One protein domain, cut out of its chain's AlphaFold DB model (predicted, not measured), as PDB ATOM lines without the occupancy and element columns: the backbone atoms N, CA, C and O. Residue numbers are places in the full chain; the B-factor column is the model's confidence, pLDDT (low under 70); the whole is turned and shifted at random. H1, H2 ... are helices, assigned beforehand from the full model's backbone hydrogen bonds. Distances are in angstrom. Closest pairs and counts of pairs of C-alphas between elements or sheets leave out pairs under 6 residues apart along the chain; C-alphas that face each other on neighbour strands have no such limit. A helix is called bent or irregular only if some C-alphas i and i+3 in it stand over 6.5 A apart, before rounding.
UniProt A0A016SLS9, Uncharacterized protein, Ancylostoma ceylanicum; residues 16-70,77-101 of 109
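This is residues 16 to 70 and 77 to 101 of the 109 residues of an uncharacterized protein of Ancylostoma ceylanicum (UniProt A0A016SLS9). An irregular helix, H1, packs at a steep tilt on residues 54 to 62 of the longer helix H2, and the rest of H2 reaches away from that contact, with the link of residues 35 to 42 running out to its far end. Across a cut in the printed part a third long helix, H3, sits by itself at the other end of the longest axis, so that the picture is a two-helix lobe and a lone rod-like helix. The printed part has 80 residues with three named helices, H1, H2 and H3 in that order along the chain, and no named strand; the class is all helix. The whole is extended, with a radius of gyration of the C-alphas of 22.6 A, and its flat outline spans 64 by 38 by 20 A.

H2, residues 43 to 62, is the longest helix by residues. H1, residues 21 to 34, touches H2, and H2 touches H1 with residues 54 to 62 alone. The closest C-alphas of H1 and H2 are those of Arg 34 and Ala 57, 5.5 A apart. The lines of H1 and H2 stand at a steep tilt of 66 degrees and run opposite ways. H3, residues 81 to 99, is apart from H2 and from H1. In H2 and H3 every O i to N i+4 pair is within hydrogen-bond range, while in H1 6 of 10 are.

H2 runs 27.7 A from C-alpha 43 at (113.143, -33.123, -30.369) to C-alpha 62 at (108.471, -46.520, -6.529). H1 has 14 residues and spans 15.6 A, beginning at C-alpha 21 at (102.792, -43.062, -8.457). H1 is irregular: C-alphas 26 and 29 are 8.3 A apart, and its line is a rough one. H3 has 19 residues and runs 26.5 A, ending at C-alpha 99 at (82.600, -29.458, 18.522).

The two C-alphas farthest apart are those of Thr 41 and Glu 81, at 65.1 A. Residues 71 to 76 are not printed, and C-alphas 70 and 77 are 16.4 A apart across this cut, in the link from H2 to H3. The link from H1 to H2, 8 residues, is short. Residues 80 to 86, of which 81 to 86 belong to H3, stand free, and so do residues 88 to 101, of which 88 to 99 belong to H3. The mean pLDDT of the printed part is 86.3; it is under 70 at residues 68 to 70, 77 to 78 and 100 to 101.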
ATOM      1  N   PRO A  16      96.730 -54.198 -15.872       77.31
ATOM      2  CA  PRO A  16      98.126 -54.182 -16.290       77.31
ATOM      3  C   PRO A  16      99.050 -53.629 -15.198       77.31
ATOM      4  O   PRO A  16      98.629 -52.865 -14.325       77.31
ATOM      5  N   THR A  17     100.324 -54.003 -15.268       83.12
ATOM      6  CA  THR A  17     101.369 -53.479 -14.388       83.12
ATOM      7  C   THR A  17     101.449 -51.956 -14.503       83.12
ATOM      8  O   THR A  17     101.549 -51.411 -15.599       83.12
ATOM      9  N   ARG A  18     101.400 -51.254 -13.368       86.69
ATOM     10  CA  ARG A  18     101.461 -49.789 -13.279       86.69
ATOM     11  C   ARG A  18     102.514 -49.388 -12.255       86.69
ATOM     12  O   ARG A  18     102.728 -50.094 -11.274       86.69
ATOM     13  N   VAL A  19     103.152 -48.246 -12.482       90.88
ATOM     14  CA  VAL A  19     104.047 -47.623 -11.500       90.88
ATOM     15  C   VAL A  19     103.222 -47.127 -10.311       90.88
ATOM     16  O   VAL A  19     102.122 -46.594 -10.489       90.88
ATOM     17  N   ASN A  20     103.744 -47.299  -9.096       90.56
ATOM     18  CA  ASN A  20     103.081 -46.868  -7.864       90.56
ATOM     19  C   ASN A  20     103.234 -45.353  -7.634       90.56
ATOM     20  O   ASN A  20     103.857 -44.924  -6.663       90.56
ATOM     21  N   TRP A  21     102.649 -44.526  -8.504       91.69
ATOM     22  CA  TRP A  21     102.792 -43.062  -8.457       91.69
ATOM     23  C   TRP A  21     102.383 -42.422  -7.123       91.69
ATOM     24  O   TRP A  21     102.913 -41.380  -6.756       91.69
ATOM     25  N   TRP A  22     101.503 -43.057  -6.344       89.00
ATOM     26  CA  TRP A  22     101.131 -42.567  -5.010       89.00
ATOM     27  C   TRP A  22     102.296 -42.551  -4.005       89.00
ATOM     28  O   TRP A  22     102.193 -41.875  -2.988       89.00
ATOM     29  N   ARG A  23     103.397 -43.270  -4.273       89.38
ATOM     30  CA  ARG A  23     104.625 -43.246  -3.458       89.38
ATOM     31  C   ARG A  23     105.594 -42.128  -3.838       89.38
ATOM     32  O   ARG A  23     106.609 -41.966  -3.163       89.38
ATOM     33  N   LEU A  24     105.302 -41.374  -4.903       92.12
ATOM     34  CA  LEU A  24     106.188 -40.322  -5.403       92.12
ATOM     35  C   LEU A  24     106.451 -39.258  -4.336       92.12
ATOM     36  O   LEU A  24     107.598 -38.888  -4.140       92.12
ATOM     37  N   LYS A  25     105.420 -38.854  -3.583       91.31
ATOM     38  CA  LYS A  25     105.529 -37.824  -2.536       91.31
ATOM     39  C   LYS A  25     106.625 -38.114  -1.499       91.31
ATOM     40  O   LYS A  25     107.204 -37.187  -0.952       91.31
ATOM     41  N   GLU A  26     106.888 -39.384  -1.207       90.62
ATOM     42  CA  GLU A  26     107.874 -39.795  -0.199       90.62
ATOM     43  C   GLU A  26     109.256 -40.081  -0.806       90.62
ATOM     44  O   GLU A  26     110.254 -40.018  -0.098       90.62
ATOM     45  N   ASN A  27     109.330 -40.384  -2.107       91.94
ATOM     46  CA  ASN A  27     110.547 -40.865  -2.777       91.94
ATOM     47  C   ASN A  27     110.984 -39.972  -3.948       91.94
ATOM     48  O   ASN A  27     111.743 -40.407  -4.811       91.94
ATOM     49  N   GLU A  28     110.500 -38.733  -4.004       91.88
ATOM     50  CA  GLU A  28     110.733 -37.818  -5.126       91.88
ATOM     51  C   GLU A  28     112.225 -37.590  -5.382       91.88
ATOM     52  O   GLU A  28     112.690 -37.775  -6.503       91.88
ATOM     53  N   ALA A  29     112.998 -37.293  -4.333       92.75
ATOM     54  CA  ALA A  29     114.438 -37.067  -4.444       92.75
ATOM     55  C   ALA A  29     115.186 -38.292  -5.001       92.75
ATOM     56  O   ALA A  29     116.078 -38.146  -5.834       92.75
ATOM     57  N   ALA A  30     114.789 -39.500  -4.587       93.00
ATOM     58  CA  ALA A  30     115.375 -40.742  -5.082       93.00
ATOM     59  C   ALA A  30     115.074 -40.936  -6.576       93.00
ATOM     60  O   ALA A  30     115.985 -41.195  -7.361       93.00
ATOM     61  N   VAL A  31     113.820 -40.709  -6.988       91.00
ATOM     62  CA  VAL A  31     113.417 -40.774  -8.401       91.00
ATOM     63  C   VAL A  31     114.204 -39.763  -9.230       91.00
ATOM     64  O   VAL A  31     114.807 -40.152 -10.225       91.00
ATOM     65  N   VAL A  32     114.261 -38.496  -8.804       92.62
ATOM     66  CA  VAL A  32     114.974 -37.429  -9.524       92.62
ATOM     67  C   VAL A  32     116.465 -37.735  -9.648       92.62
ATOM     68  O   VAL A  32     117.023 -37.585 -10.731       92.62
ATOM     69  N   SER A  33     117.094 -38.243  -8.584       92.75
ATOM     70  CA  SER A  33     118.520 -38.597  -8.590       92.75
ATOM     71  C   SER A  33     118.886 -39.688  -9.606       92.75
ATOM     72  O   SER A  33     120.028 -39.754 -10.056       92.75
ATOM     73  N   ARG A  34     117.923 -40.538  -9.980       92.56
ATOM     74  CA  ARG A  34     118.123 -41.643 -10.924       92.56
ATOM     75  C   ARG A  34     117.808 -41.292 -12.371       92.56
ATOM     76  O   ARG A  34     118.141 -42.083 -13.252       92.56
ATOM     77  N   ILE A  35     117.165 -40.158 -12.639       92.25
ATOM     78  CA  ILE A  35     116.850 -39.763 -14.011       92.25
ATOM     79  C   ILE A  35     118.151 -39.358 -14.704       92.25
ATOM     80  O   ILE A  35     118.749 -38.332 -14.391       92.25
ATOM     81  N   GLN A  36     118.566 -40.162 -15.679       86.75
ATOM     82  CA  GLN A  36     119.668 -39.832 -16.576       86.75
ATOM     83  C   GLN A  36     119.089 -39.381 -17.913       86.75
ATOM     84  O   GLN A  36     118.517 -40.178 -18.656       86.75
ATOM     85  N   LEU A  37     119.206 -38.085 -18.203       84.25
ATOM     86  CA  LEU A  37     118.776 -37.535 -19.484       84.25
ATOM     87  C   LEU A  37     119.889 -37.718 -20.528       84.25
ATOM     88  O   LEU A  37     121.040 -37.378 -20.248       84.25
ATOM     89  N   PRO A  38     119.575 -38.243 -21.723       79.06
ATOM     90  CA  PRO A  38     120.554 -38.367 -22.792       79.06
ATOM     91  C   PRO A  38     120.804 -37.036 -23.504       79.06
ATOM     92  O   PRO A  38     120.004 -36.102 -23.432       79.06
ATOM     93  N   SER A  39     121.911 -36.982 -24.248       82.56
ATOM     94  CA  SER A  39     122.242 -35.859 -25.126       82.56
ATOM     95  C   SER A  39     121.161 -35.648 -26.189       82.56
ATOM     96  O   SER A  39     120.718 -36.596 -26.840       82.56
ATOM     97  N   VAL A  40     120.758 -34.389 -26.363       79.38
ATOM     98  CA  VAL A  40     119.692 -33.967 -27.280       79.38
ATOM     99  C   VAL A  40     120.149 -34.152 -28.730       79.38
ATOM    100  O   VAL A  40     121.099 -33.501 -29.158       79.38
ATOM    101  N   THR A  41     119.478 -35.030 -29.480       81.38
ATOM    102  CA  THR A  41     119.707 -35.230 -30.925       81.38
ATOM    103  C   THR A  41     118.616 -34.550 -31.741       81.38
ATOM    104  O   THR A  41     118.857 -33.550 -32.411       81.38
ATOM    105  N   THR A  42     117.392 -35.057 -31.641       88.81
ATOM    106  CA  THR A  42     116.186 -34.496 -32.257       88.81
ATOM    107  C   THR A  42     115.103 -34.358 -31.196       88.81
ATOM    108  O   THR A  42     115.137 -35.050 -30.176       88.81
ATOM    109  N   VAL A  43     114.157 -33.438 -31.391       88.00
ATOM    110  CA  VAL A  43     113.143 -33.123 -30.369       88.00
ATOM    111  C   VAL A  43     112.329 -34.366 -30.001       88.00
ATOM    112  O   VAL A  43     112.237 -34.691 -28.818       88.00
ATOM    113  N   ASP A  44     111.820 -35.100 -30.991       89.75
ATOM    114  CA  ASP A  44     110.982 -36.283 -30.761       89.75
ATOM    115  C   ASP A  44     111.745 -37.413 -30.059       89.75
ATOM    116  O   ASP A  44     111.285 -37.931 -29.040       89.75
ATOM    117  N   GLU A  45     112.956 -37.737 -30.525       87.06
ATOM    118  CA  GLU A  45     113.787 -38.762 -29.878       87.06
ATOM    119  C   GLU A  45     114.171 -38.371 -28.450       87.06
ATOM    120  O   GLU A  45     114.282 -39.222 -27.569       87.06
ATOM    121  N   THR A  46     114.400 -37.081 -28.206       90.88
ATOM    122  CA  THR A  46     114.764 -36.580 -26.879       90.88
ATOM    123  C   THR A  46     113.592 -36.728 -25.915       90.88
ATOM    124  O   THR A  46     113.786 -37.202 -24.795       90.88
ATOM    125  N   TRP A  47     112.373 -36.392 -26.345       90.62
ATOM    126  CA  TRP A  47     111.168 -36.578 -25.537       90.62
ATOM    127  C   TRP A  47     110.870 -38.050 -25.260       90.62
ATOM    128  O   TRP A  47     110.545 -38.400 -24.122       90.62
ATOM    129  N   GLU A  48     111.014 -38.920 -26.262       91.12
ATOM    130  CA  GLU A  48     110.814 -40.360 -26.091       91.12
ATOM    131  C   GLU A  48     111.811 -40.937 -25.078       91.12
ATOM    132  O   GLU A  48     111.416 -41.592 -24.106       91.12
ATOM    133  N   LYS A  49     113.099 -40.615 -25.233       90.44
ATOM    134  CA  LYS A  49     114.149 -41.087 -24.324       90.44
ATOM    135  C   LYS A  49     113.997 -40.523 -22.911       90.44
ATOM    136  O   LYS A  49     114.152 -41.269 -21.946       90.44
ATOM    137  N   ALA A  50     113.661 -39.240 -22.766       90.75
ATOM    138  CA  ALA A  50     113.417 -38.627 -21.461       90.75
ATOM    139  C   ALA A  50     112.228 -39.287 -20.748       90.75
ATOM    140  O   ALA A  50     112.313 -39.626 -19.567       90.75
ATOM    141  N   THR A  51     111.139 -39.545 -21.478       92.50
ATOM    142  CA  THR A  51     109.964 -40.244 -20.938       92.50
ATOM    143  C   THR A  51     110.320 -41.668 -20.503       92.50
ATOM    144  O   THR A  51     109.896 -42.111 -19.432       92.50
ATOM    145  N   GLY A  52     111.144 -42.368 -21.290       92.38
ATOM    146  CA  GLY A  52     111.691 -43.681 -20.946       92.38
ATOM    147  C   GLY A  52     112.512 -43.659 -19.655       92.38
ATOM    148  O   GLY A  52     112.208 -44.413 -18.730       92.38
ATOM    149  N   ALA A  53     113.479 -42.744 -19.550       92.38
ATOM    150  CA  ALA A  53     114.344 -42.600 -18.377       92.38
ATOM    151  C   ALA A  53     113.549 -42.289 -17.096       92.38
ATOM    152  O   ALA A  53     113.791 -42.883 -16.044       92.38
ATOM    153  N   ILE A  54     112.540 -41.415 -17.187       92.69
ATOM    154  CA  ILE A  54     111.634 -41.111 -16.068       92.69
ATOM    155  C   ILE A  54     110.840 -42.357 -15.664       92.69
ATOM    156  O   ILE A  54     110.728 -42.670 -14.475       92.69
ATOM    157  N   ALA A  55     110.291 -43.091 -16.636       91.44
ATOM    158  CA  ALA A  55     109.529 -44.301 -16.363       91.44
ATOM    159  C   ALA A  55     110.395 -45.393 -15.711       91.44
ATOM    160  O   ALA A  55     109.924 -46.074 -14.798       91.44
ATOM    161  N   GLU A  56     111.648 -45.560 -16.134       92.50
ATOM    162  CA  GLU A  56     112.590 -46.520 -15.544       92.50
ATOM    163  C   GLU A  56     113.022 -46.139 -14.126       92.50
ATOM    164  O   GLU A  56     112.961 -46.982 -13.221       92.50
ATOM    165  N   ALA A  57     113.365 -44.869 -13.895       93.88
ATOM    166  CA  ALA A  57     113.685 -44.367 -12.562       93.88
ATOM    167  C   ALA A  57     112.507 -44.591 -11.599       93.88
ATOM    168  O   ALA A  57     112.670 -45.144 -10.507       93.88
ATOM    169  N   ALA A  58     111.289 -44.267 -12.044       92.94
ATOM    170  CA  ALA A  58     110.080 -44.447 -11.252       92.94
ATOM    171  C   ALA A  58     109.752 -45.929 -10.993       92.94
ATOM    172  O   ALA A  58     109.355 -46.278  -9.882       92.94
ATOM    173  N   ARG A  59     109.940 -46.829 -11.971       91.94
ATOM    174  CA  ARG A  59     109.762 -48.283 -11.766       91.94
ATOM    175  C   ARG A  59     110.731 -48.834 -10.726       91.94
ATOM    176  O   ARG A  59     110.329 -49.689  -9.939       91.94
ATOM    177  N   THR A  60     111.970 -48.351 -10.728       91.81
ATOM    178  CA  THR A  60     113.022 -48.852  -9.838       91.81
ATOM    179  C   THR A  60     112.856 -48.334  -8.407       91.81
ATOM    180  O   THR A  60     113.032 -49.107  -7.471       91.81
ATOM    181  N   GLU A  61     112.469 -47.067  -8.214       93.00
ATOM    182  CA  GLU A  61     112.306 -46.482  -6.868       93.00
ATOM    183  C   GLU A  61     110.911 -46.677  -6.266       93.00
ATOM    184  O   GLU A  61     110.762 -47.068  -5.109       93.00
ATOM    185  N   LEU A  62     109.848 -46.433  -7.038       91.94
ATOM    186  CA  LEU A  62     108.471 -46.520  -6.529       91.94
ATOM    187  C   LEU A  62     107.940 -47.960  -6.550       91.94
ATOM    188  O   LEU A  62     106.965 -48.301  -5.862       91.94
ATOM    189  N   GLY A  63     108.572 -48.812  -7.354       89.50
ATOM    190  CA  GLY A  63     108.131 -50.167  -7.625       89.50
ATOM    191  C   GLY A  63     106.916 -50.225  -8.550       89.50
ATOM    192  O   GLY A  63     106.262 -49.228  -8.881       89.50
ATOM    193  N   MET A  64     106.582 -51.448  -8.945       89.62
ATOM    194  CA  MET A  64     105.436 -51.732  -9.802       89.62
ATOM    195  C   MET A  64     104.323 -52.450  -9.041       89.62
ATOM    196  O   MET A  64     104.564 -53.174  -8.068       89.62
ATOM    197  N   THR A  65     103.085 -52.290  -9.501       83.94
ATOM    198  CA  THR A  65     101.977 -53.129  -9.045       83.94
ATOM    199  C   THR A  65     102.221 -54.577  -9.454       83.94
ATOM    200  O   THR A  65     102.699 -54.862 -10.548       83.94
ATOM    201  N   LYS A  66     101.882 -55.526  -8.576       77.31
ATOM    202  CA  LYS A  66     101.977 -56.952  -8.911       77.31
ATOM    203  C   LYS A  66     100.859 -57.304  -9.904       77.31
ATOM    204  O   LYS A  66      99.688 -57.232  -9.504       77.31
ATOM    205  N   PRO A  67     101.179 -57.680 -11.158       72.94
ATOM    206  CA  PRO A  67     100.164 -58.109 -12.107       72.94
ATOM    207  C   PRO A  67      99.533 -59.415 -11.629       72.94
ATOM    208  O   PRO A  67     100.113 -60.147 -10.825       72.94
ATOM    209  N   ASN A  68      98.331 -59.717 -12.119       65.88
ATOM    210  CA  ASN A  68      97.672 -61.006 -11.889       65.88
ATOM    211  C   ASN A  68      97.385 -61.345 -10.408       65.88
ATOM    212  O   ASN A  68      97.011 -62.473 -10.078       65.88
ATOM    213  N   ARG A  69      97.501 -60.375  -9.490       65.31
ATOM    214  CA  ARG A  69      96.940 -60.537  -8.149       65.31
ATOM    215  C   ARG A  69      95.428 -60.636  -8.325       65.31
ATOM    216  O   ARG A  69      94.840 -59.788  -9.003       65.31
ATOM    217  N   ARG A  70      94.790 -61.651  -7.728       64.69
ATOM    218  CA  ARG A  70      93.330 -61.616  -7.573       64.69
ATOM    219  C   ARG A  70      93.041 -60.268  -6.935       64.69
ATOM    220  O   ARG A  70      93.618 -59.976  -5.880       64.69
ATOM    221  N   TRP A  77      84.413 -56.891   4.234       60.62
ATOM    222  CA  TRP A  77      84.946 -56.306   5.467       60.62
ATOM    223  C   TRP A  77      83.968 -56.739   6.547       60.62
ATOM    224  O   TRP A  77      82.772 -56.559   6.300       60.62
ATOM    225  N   LEU A  78      84.434 -57.424   7.596       64.75
ATOM    226  CA  LEU A  78      83.599 -57.973   8.667       64.75
ATOM    227  C   LEU A  78      82.869 -56.805   9.347       64.75
ATOM    228  O   LEU A  78      83.237 -56.343  10.413       64.75
ATOM    229  N   TRP A  79      81.850 -56.281   8.677       73.06
ATOM    230  CA  TRP A  79      80.902 -55.282   9.123       73.06
ATOM    231  C   TRP A  79      79.874 -56.027   9.959       73.06
ATOM    232  O   TRP A  79      78.682 -56.046   9.647       73.06
ATOM    233  N   THR A  80      80.363 -56.698  10.997       83.88
ATOM    234  CA  THR A  80      79.512 -57.159  12.080       83.88
ATOM    235  C   THR A  80      78.849 -55.930  12.700       83.88
ATOM    236  O   THR A  80      79.356 -54.807  12.586       83.88
ATOM    237  N   GLU A  81      77.688 -56.115  13.323       86.25
ATOM    238  CA  GLU A  81      77.014 -55.009  14.013       86.25
ATOM    239  C   GLU A  81      77.929 -54.372  15.070       86.25
ATOM    240  O   GLU A  81      77.985 -53.151  15.171       86.25
ATOM    241  N   GLU A  82      78.778 -55.174  15.714       89.50
ATOM    242  CA  GLU A  82      79.837 -54.714  16.617       89.50
ATOM    243  C   GLU A  82      80.823 -53.745  15.939       89.50
ATOM    244  O   GLU A  82      81.059 -52.642  16.431       89.50
ATOM    245  N   VAL A  83      81.363 -54.091  14.763       87.56
ATOM    246  CA  VAL A  83      82.278 -53.203  14.024       87.56
ATOM    247  C   VAL A  83      81.565 -51.920  13.586       87.56
ATOM    248  O   VAL A  83      82.155 -50.838  13.638       87.56
ATOM    249  N   LYS A  84      80.285 -51.998  13.194       89.00
ATOM    250  CA  LYS A  84      79.485 -50.804  12.867       89.00
ATOM    251  C   LYS A  84      79.315 -49.896  14.077       89.00
ATOM    252  O   LYS A  84      79.454 -48.678  13.943       89.00
ATOM    253  N   GLU A  85      79.012 -50.472  15.230       93.25
ATOM    254  CA  GLU A  85      78.788 -49.743  16.469       93.25
ATOM    255  C   GLU A  85      80.071 -49.078  16.969       93.25
ATOM    256  O   GLU A  85      80.072 -47.869  17.194       93.25
ATOM    257  N   LEU A  86      81.197 -49.799  16.986       92.75
ATOM    258  CA  LEU A  86      82.506 -49.244  17.350       92.75
ATOM    259  C   LEU A  86      82.931 -48.094  16.424       92.75
ATOM    260  O   LEU A  86      83.455 -47.075  16.881       92.75
ATOM    261  N   VAL A  87      82.672 -48.206  15.117       93.75
ATOM    262  CA  VAL A  87      82.966 -47.128  14.157       93.75
ATOM    263  C   VAL A  87      82.064 -45.911  14.387       93.75
ATOM    264  O   VAL A  87      82.544 -44.777  14.303       93.75
ATOM    265  N   ARG A  88      80.774 -46.113  14.688       92.31
ATOM    266  CA  ARG A  88      79.843 -45.022  15.031       92.31
ATOM    267  C   ARG A  88      80.247 -44.338  16.333       92.31
ATOM    268  O   ARG A  88      80.309 -43.115  16.365       92.31
ATOM    269  N   GLU A  89      80.580 -45.108  17.363       93.19
ATOM    270  CA  GLU A  89      81.065 -44.630  18.661       93.19
ATOM    271  C   GLU A  89      82.325 -43.771  18.494       93.19
ATOM    272  O   GLU A  89      82.374 -42.629  18.953       93.19
ATOM    273  N   LYS A  90      83.312 -44.266  17.736       94.00
ATOM    274  CA  LYS A  90      84.533 -43.515  17.419       94.00
ATOM    275  C   LYS A  90      84.221 -42.201  16.699       94.00
ATOM    276  O   LYS A  90      84.788 -41.166  17.046       94.00
ATOM    277  N   LYS A  91      83.318 -42.222  15.710       94.00
ATOM    278  CA  LYS A  91      82.889 -41.011  14.992       94.00
ATOM    279  C   LYS A  91      82.187 -40.020  15.914       94.00
ATOM    280  O   LYS A  91      82.513 -38.842  15.853       94.00
ATOM    281  N   ARG A  92      81.279 -40.478  16.786       91.12
ATOM    282  CA  ARG A  92      80.609 -39.620  17.777       91.12
ATOM    283  C   ARG A  92      81.625 -38.907  18.664       91.12
ATOM    284  O   ARG A  92      81.545 -37.694  18.805       91.12
ATOM    285  N   ARG A  93      82.617 -39.634  19.188       86.88
ATOM    286  CA  ARG A  93      83.689 -39.051  20.016       86.88
ATOM    287  C   ARG A  93      84.542 -38.050  19.246       86.88
ATOM    288  O   ARG A  93      84.854 -36.993  19.774       86.88
ATOM    289  N   TYR A  94      84.883 -38.362  17.999       84.25
ATOM    290  CA  TYR A  94      85.635 -37.446  17.143       84.25
ATOM    291  C   TYR A  94      84.851 -36.162  16.838       84.25
ATOM    292  O   TYR A  94      85.413 -35.078  16.921       84.25
ATOM    293  N   HIS A  95      83.554 -36.261  16.541       84.94
ATOM    294  CA  HIS A  95      82.714 -35.085  16.313       84.94
ATOM    295  C   HIS A  95      82.516 -34.268  17.591       84.94
ATOM    296  O   HIS A  95      82.727 -33.067  17.552       84.94
ATOM    297  N   ALA A  96      82.278 -34.903  18.741       84.38
ATOM    298  CA  ALA A  96      82.246 -34.204  20.026       84.38
ATOM    299  C   ALA A  96      83.585 -33.515  20.361       84.38
ATOM    300  O   ALA A  96      83.599 -32.419  20.918       84.38
ATOM    301  N   PHE A  97      84.719 -34.129  20.002       79.25
ATOM    302  CA  PHE A  97      86.038 -33.501  20.106       79.25
ATOM    303  C   PHE A  97      86.167 -32.281  19.182       79.25
ATOM    304  O   PHE A  97      86.691 -31.256  19.610       79.25
ATOM    305  N   LEU A  98      85.674 -32.374  17.944       79.19
ATOM    306  CA  LEU A  98      85.658 -31.253  17.004       79.19
ATOM    307  C   LEU A  98      84.723 -30.122  17.452       79.19
ATOM    308  O   LEU A  98      85.086 -28.959  17.305       79.19
ATOM    309  N   ASP A  99      83.567 -30.443  18.025       74.50
ATOM    310  CA  ASP A  99      82.600 -29.458  18.522       74.50
ATOM    311  C   ASP A  99      83.132 -28.751  19.778       74.50
ATOM    312  O   ASP A  99      82.938 -27.552  19.964       74.50
ATOM    313  N   ARG A 100      83.880 -29.475  20.623       68.56
ATOM    314  CA  ARG A 100      84.565 -28.946  21.815       68.56
ATOM    315  C   ARG A 100      85.996 -28.472  21.520       68.56
ATOM    316  O   ARG A 100      86.802 -28.335  22.444       68.56
ATOM    317  N   LYS A 101      86.345 -28.252  20.248       63.84
ATOM    318  CA  LYS A 101      87.690 -27.860  19.804       63.84
ATOM    319  C   LYS A 101      88.019 -26.438  20.262       63.84
ATOM    320  O   LYS A 101      87.895 -25.476  19.512       63.84
TER     321      LYS A 101